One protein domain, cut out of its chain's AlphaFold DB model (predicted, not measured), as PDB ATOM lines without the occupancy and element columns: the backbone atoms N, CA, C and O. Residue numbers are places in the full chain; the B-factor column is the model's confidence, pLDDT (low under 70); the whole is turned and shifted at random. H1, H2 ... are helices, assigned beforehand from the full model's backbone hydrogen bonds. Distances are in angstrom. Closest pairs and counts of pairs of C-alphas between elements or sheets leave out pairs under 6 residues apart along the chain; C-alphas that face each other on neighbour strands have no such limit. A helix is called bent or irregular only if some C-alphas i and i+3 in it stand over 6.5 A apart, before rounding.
ATOM      1  N   SER A  71      44.054  -6.611   6.328       76.69
ATOM      2  CA  SER A  71      44.198  -5.482   7.244       76.69
ATOM      3  C   SER A  71      45.223  -5.801   8.325       76.69
ATOM      4  O   SER A  71      45.799  -6.886   8.375       76.69
ATOM      5  N   MET A  72      45.412  -4.857   9.245       72.88
ATOM      6  CA  MET A  72      46.277  -5.029  10.409       72.88
ATOM      7  C   MET A  72      45.864  -6.211  11.316       72.88
ATOM      8  O   MET A  72      46.715  -6.757  12.012       72.88
ATOM      9  N   PHE A  73      44.590  -6.630  11.287       75.00
ATOM     10  CA  PHE A  73      44.047  -7.700  12.144       75.00
ATOM     11  C   PHE A  73      43.369  -8.853  11.387       75.00
ATOM     12  O   PHE A  73      43.121  -9.900  11.979       75.00
ATOM     13  N   PHE A  74      43.083  -8.694  10.092       74.69
ATOM     14  CA  PHE A  74      42.392  -9.697   9.279       74.69
ATOM     15  C   PHE A  74      43.213 -10.052   8.037       74.69
ATOM     16  O   PHE A  74      43.765  -9.174   7.379       74.69
ATOM     17  N   GLY A  75      43.286 -11.341   7.701       70.88
ATOM     18  CA  GLY A  75      43.960 -11.802   6.487       70.88
ATOM     19  C   GLY A  75      43.226 -11.392   5.198       70.88
ATOM     20  O   GLY A  75      42.070 -10.973   5.262       70.88
ATOM     21  N   PRO A  76      43.883 -11.504   4.031       71.62
ATOM     22  CA  PRO A  76      43.260 -11.258   2.730       71.62
ATOM     23  C   PRO A  76      42.116 -12.247   2.452       71.62
ATOM     24  O   PRO A  76      42.203 -13.423   2.820       71.62
ATOM     25  N   SER A  77      41.060 -11.783   1.785       70.00
ATOM     26  CA  SER A  77      39.987 -12.637   1.278       70.00
ATOM     27  C   SER A  77      40.456 -13.394   0.031       70.00
ATOM     28  O   SER A  77      41.176 -12.859  -0.808       70.00
ATOM     29  N   MET A  78      40.065 -14.667  -0.097       63.81
ATOM     30  CA  MET A  78      40.457 -15.504  -1.245       63.81
ATOM     31  C   MET A  78      39.656 -15.215  -2.524       63.81
ATOM     32  O   MET A  78      40.038 -15.678  -3.592       63.81
ATOM     33  N   GLU A  79      38.559 -14.465  -2.421       67.81
ATOM     34  CA  GLU A  79      37.687 -14.110  -3.551       67.81
ATOM     35  C   GLU A  79      38.146 -12.863  -4.317       67.81
ATOM     36  O   GLU A  79      37.758 -12.684  -5.466       67.81
ATOM     37  N   ALA A  80      38.961 -11.995  -3.710       67.06
ATOM     38  CA  ALA A  80      39.417 -10.773  -4.363       67.06
ATOM     39  C   ALA A  80      40.708 -11.042  -5.158       67.06
ATOM     40  O   ALA A  80      41.743 -11.365  -4.572       67.06
ATOM     41  N   THR A  81      40.653 -10.897  -6.484       70.50
ATOM     42  CA  THR A  81      41.805 -11.062  -7.387       70.50
ATOM     43  C   THR A  81      42.332  -9.719  -7.888       70.50
ATOM     44  O   THR A  81      41.573  -8.762  -8.057       70.50
ATOM     45  N   GLU A  82      43.643  -9.656  -8.160       71.44
ATOM     46  CA  GLU A  82      44.311  -8.503  -8.782       71.44
ATOM     47  C   GLU A  82      43.592  -8.026 -10.043       71.44
ATOM     48  O   GLU A  82      43.435  -6.826 -10.255       71.44
ATOM     49  N   GLU A  83      43.155  -8.973 -10.868       74.62
ATOM     50  CA  GLU A  83      42.533  -8.712 -12.162       74.62
ATOM     51  C   GLU A  83      41.138  -8.091 -12.002       74.62
ATOM     52  O   GLU A  83      40.809  -7.132 -12.701       74.62
ATOM     53  N   ASP A  84      40.338  -8.543 -11.029       76.62
ATOM     54  CA  ASP A  84      39.054  -7.898 -10.722       76.62
ATOM     55  C   ASP A  84      39.252  -6.456 -10.252       76.62
ATOM     56  O   ASP A  84      38.575  -5.535 -10.712       76.62
ATOM     57  N   TYR A  85      40.237  -6.242  -9.382       77.81
ATOM     58  CA  TYR A  85      40.488  -4.928  -8.809       77.81
ATOM     59  C   TYR A  85      41.080  -3.932  -9.815       77.81
ATOM     60  O   TYR A  85      40.613  -2.799  -9.889       77.81
ATOM     61  N   TYR A  86      42.093  -4.337 -10.587       77.62
ATOM     62  CA  TYR A  86      42.855  -3.437 -11.458       77.62
ATOM     63  C   TYR A  86      42.388  -3.399 -12.913       77.62
ATOM     64  O   TYR A  86      42.777  -2.487 -13.643       77.62
ATOM     65  N   ILE A  87      41.612  -4.384 -13.366       78.31
ATOM     66  CA  ILE A  87      41.206  -4.491 -14.772       78.31
ATOM     67  C   ILE A  87      39.700  -4.313 -14.884       78.31
ATOM     68  O   ILE A  87      39.255  -3.369 -15.533       78.31
ATOM     69  N   HIS A  88      38.913  -5.153 -14.211       75.06
ATOM     70  CA  HIS A  88      37.456  -5.131 -14.362       75.06
ATOM     71  C   HIS A  88      36.783  -3.892 -13.757       75.06
ATOM     72  O   HIS A  88      35.730  -3.479 -14.243       75.06
ATOM     73  N   ARG A  89      37.380  -3.273 -12.729       78.00
ATOM     74  CA  ARG A  89      36.856  -2.030 -12.130       78.00
ATOM     75  C   ARG A  89      37.341  -0.747 -12.799       78.00
ATOM     76  O   ARG A  89      36.626   0.250 -12.751       78.00
ATOM     77  N   ASP A  90      38.531  -0.768 -13.395       78.38
ATOM     78  CA  ASP A  90      39.187   0.436 -13.923       78.38
ATOM     79  C   ASP A  90      39.021   0.622 -15.437       78.38
ATOM     80  O   ASP A  90      39.118   1.756 -15.913       78.38
ATOM     81  N   PHE A  91      38.798  -0.462 -16.192       79.94
ATOM     82  CA  PHE A  91      38.747  -0.443 -17.655       79.94
ATOM     83  C   PHE A  91      37.432  -1.005 -18.189       79.94
ATOM     84  O   PHE A  91      36.933  -2.032 -17.727       79.94
ATOM     85  N   THR A  92      36.899  -0.367 -19.230       83.56
ATOM     86  CA  THR A  92      35.758  -0.919 -19.966       83.56
ATOM     87  C   THR A  92      36.210  -2.055 -20.896       83.56
ATOM     88  O   THR A  92      37.371  -2.102 -21.324       83.56
ATOM     89  N   PRO A  93      35.321  -2.993 -21.274       79.12
ATOM     90  CA  PRO A  93      35.674  -4.076 -22.193       79.12
ATOM     91  C   PRO A  93      36.147  -3.588 -23.573       79.12
ATOM     92  O   PRO A  93      36.861  -4.322 -24.260       79.12
ATOM     93  N   GLU A  94      35.790  -2.372 -24.000       80.44
ATOM     94  CA  GLU A  94      36.338  -1.777 -25.224       80.44
ATOM     95  C   GLU A  94      37.794  -1.322 -25.047       80.44
ATOM     96  O   GLU A  94      38.621  -1.569 -25.927       80.44
ATOM     97  N   GLU A  95      38.131  -0.716 -23.908       78.94
ATOM     98  CA  GLU A  95      39.490  -0.253 -23.591       78.94
ATOM     99  C   GLU A  95      40.463  -1.427 -23.402       78.94
ATOM    100  O   GLU A  95      41.626  -1.358 -23.815       78.94
ATOM    101  N   ILE A  96      39.974  -2.542 -22.847       78.75
ATOM    102  CA  ILE A  96      40.732  -3.797 -22.736       78.75
ATOM    103  C   ILE A  96      41.088  -4.323 -24.133       78.75
ATOM    104  O   ILE A  96      42.246  -4.655 -24.388       78.75
ATOM    105  N   LYS A  97      40.132  -4.330 -25.074       78.81
ATOM    106  CA  LYS A  97      40.375  -4.747 -26.470       78.81
ATOM    107  C   LYS A  97      41.344  -3.824 -27.206       78.81
ATOM    108  O   LYS A  97      42.073  -4.281 -28.080       78.81
ATOM    109  N   GLN A  98      41.368  -2.542 -26.849       83.50
ATOM    110  CA  GLN A  98      42.321  -1.564 -27.379       83.50
ATOM    111  C   GLN A  98      43.735  -1.719 -26.790       83.50
ATOM    112  O   GLN A  98      44.655  -1.029 -27.224       83.50
ATOM    113  N   GLY A  99      43.935  -2.621 -25.822       79.06
ATOM    114  CA  GLY A  99      45.241  -2.903 -25.227       79.06
ATOM    115  C   GLY A  99      45.701  -1.868 -24.198       79.06
ATOM    116  O   GLY A  99      46.838  -1.939 -23.731       79.06
ATOM    117  N   LEU A 100      44.835  -0.934 -23.791       77.94
ATOM    118  CA  LEU A 100      45.156   0.094 -22.789       77.94
ATOM    119  C   LEU A 100      45.469  -0.520 -21.410       77.94
ATOM    120  O   LEU A 100      46.282   0.023 -20.659       77.94
ATOM    121  N   ALA A 101      44.893  -1.689 -21.112       80.19
ATOM    122  CA  ALA A 101      45.121  -2.439 -19.878       80.19
ATOM    123  C   ALA A 101      46.415  -3.288 -19.879       80.19
ATOM    124  O   ALA A 101      46.772  -3.850 -18.845       80.19
ATOM    125  N   ALA A 102      47.168  -3.373 -20.986       81.31
ATOM    126  CA  ALA A 102      48.308  -4.297 -21.110       81.31
ATOM    127  C   ALA A 102      49.416  -4.071 -20.055       81.31
ATOM    128  O   ALA A 102      49.987  -5.019 -19.515       81.31
ATOM    129  N   ASN A 103      49.691  -2.811 -19.707       82.00
ATOM    130  CA  ASN A 103      50.677  -2.458 -18.674       82.00
ATOM    131  C   ASN A 103      50.230  -2.839 -17.255       82.00
ATOM    132  O   ASN A 103      51.066  -2.966 -16.356       82.00
ATOM    133  N   VAL A 104      48.917  -2.945 -17.047       82.50
ATOM    134  CA  VAL A 104      48.292  -3.314 -15.776       82.50
ATOM    135  C   VAL A 104      48.194  -4.835 -15.673       82.50
ATOM    136  O   VAL A 104      48.567  -5.381 -14.640       82.50
ATOM    137  N   GLN A 105      47.845  -5.522 -16.765       83.00
ATOM    138  CA  GLN A 105      47.890  -6.985 -16.854       83.00
ATOM    139  C   GLN A 105      49.289  -7.520 -16.523       83.00
ATOM    140  O   GLN A 105      49.436  -8.326 -15.613       83.00
ATOM    141  N   LYS A 106      50.343  -6.966 -17.142       84.31
ATOM    142  CA  LYS A 106      51.734  -7.356 -16.843       84.31
ATOM    143  C   LYS A 106      52.100  -7.193 -15.360       84.31
ATOM    144  O   LYS A 106      52.933  -7.927 -14.834       84.31
ATOM    145  N   PHE A 107      51.523  -6.199 -14.686       83.06
ATOM    146  CA  PHE A 107      51.735  -6.001 -13.256       83.06
ATOM    147  C   PHE A 107      50.991  -7.045 -12.419       83.06
ATOM    148  O   PHE A 107      51.562  -7.533 -11.446       83.06
ATOM    149  N   CYS A 108      49.765  -7.407 -12.806       80.75
ATOM    150  CA  CYS A 108      49.025  -8.499 -12.176       80.75
ATOM    151  C   CYS A 108      49.839  -9.795 -12.285       80.75
ATOM    152  O   CYS A 108      50.165 -10.393 -11.262       80.75
ATOM    153  N   ASP A 109      50.303 -10.142 -13.488       82.69
ATOM    154  CA  ASP A 109      51.107 -11.344 -13.744       82.69
ATOM    155  C   ASP A 109      52.398 -11.373 -12.902       82.69
ATOM    156  O   ASP A 109      52.727 -12.381 -12.267       82.69
ATOM    157  N   ASN A 110      53.114 -10.244 -12.828       84.31
ATOM    158  CA  ASN A 110      54.296 -10.115 -11.972       84.31
ATOM    159  C   ASN A 110      53.949 -10.256 -10.481       84.31
ATOM    160  O   ASN A 110      54.659 -10.949  -9.756       84.31
ATOM    161  N   SER A 111      52.844  -9.655 -10.029       77.31
ATOM    162  CA  SER A 111      52.381  -9.742  -8.637       77.31
ATOM    163  C   SER A 111      52.034 -11.183  -8.255       77.31
ATOM    164  O   SER A 111      52.370 -11.635  -7.160       77.31
ATOM    165  N   HIS A 112      51.447 -11.954  -9.177       75.12
ATOM    166  CA  HIS A 112      51.253 -13.395  -9.011       75.12
ATOM    167  C   HIS A 112      52.589 -14.144  -8.894       75.12
ATOM    168  O   HIS A 112      52.726 -15.033  -8.049       75.12
ATOM    169  N   GLY A 113      53.588 -13.774  -9.699       75.38
ATOM    170  CA  GLY A 113      54.932 -14.357  -9.665       75.38
ATOM    171  C   GLY A 113      55.704 -14.080  -8.370       75.38
ATOM    172  O   GLY A 113      56.450 -14.942  -7.900       75.38
ATOM    173  N   GLU A 114      55.498 -12.922  -7.749       80.88
ATOM    174  CA  GLU A 114      56.175 -12.517  -6.509       80.88
ATOM    175  C   GLU A 114      55.615 -13.206  -5.251       80.88
ATOM    176  O   GLU A 114      56.272 -13.238  -4.207       80.88
ATOM    177  N   ARG A 115      54.434 -13.835  -5.336       77.81
ATOM    178  CA  ARG A 115      53.865 -14.597  -4.214       77.81
ATOM    179  C   ARG A 115      54.711 -15.839  -3.892       77.81
ATOM    180  O   ARG A 115      55.237 -16.480  -4.813       77.81
TER     181      ARG A 115
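This is residues 71 to 115 of the 126 residues of the protein "Hypothetical protein" of Ostreococcus mediterraneus (UniProt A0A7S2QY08). The chain makes a U of helices with a free tail: the long helix H3 and the shorter H1 lie side by side and run opposite ways, and the small helix H2 sits in the bend between them. Residues 71 to 80, ahead of H1, stick out as an arm with no named element; without this arm the body spans 30 by 15 by 9 A. The printed part has 45 residues with three named helices, in the order H1, H2, H3, and no named strand; the class is all helix, with 25 of the 45 residues in the helices. The whole is loose, with a radius of gyration of the C-alphas of 12.5 A, and only just elongated, spanning 40 by 20 by 15 A.

The longest helix is H3, residues 102 to 114. It touches H1, residues 82 to 88, with its residues 104 to 108 alone, and 6 pairs of C-alphas are within 8 A. The closest C-alphas of the two are those of Glu 82 and Cys 108, 5.8 A apart. Their lines stand at a shallow tilt of 18 degrees, opposite ways, and their centres are 10.7 A apart. H2, residues 93 to 97, is close to H3 but not clearly touching, with 1 pair of C-alphas within 8 A: the closest are those of Ile 96 and Ala 102, 7.8 A apart. H1 and H2 are apart, but only just, with their closest C-alphas at 8.0 A. In H2 every O i to N i+4 pair is within hydrogen-bond range; in H3 it is 8 of 9 pairs and in H1 2 of 3.

H3 begins at C-alpha 102 at (48.308, -4.297, -21.110) and ends at C-alpha 114 at (56.175, -12.517, -6.509), 18.5 A from first to last C-alpha. H1 measures 9.5 A and begins at C-alpha 82 at (44.311, -8.503, -8.782). It is neither bent nor irregular, but only just: C-alphas 85 and 88 are 6.3 A apart. H2 measures 6.4 A from C-alpha 93 to C-alpha 97.

The two C-alphas farthest apart are those of Phe 73 and Gln 98, at 40.0 A, while the C-alphas of Ser 71 and Arg 115 are 17.5 A apart. Residues 71 to 80 stand free; without them the body of 35 residues spans 30 by 15 by 9 A. The links from H1 to H2 and from H2 to H3 are both tight, with 4 residues each. The printed part has no cut. The mean pLDDT of the printed part is 77.3, and residues 78 to 80 are under 70.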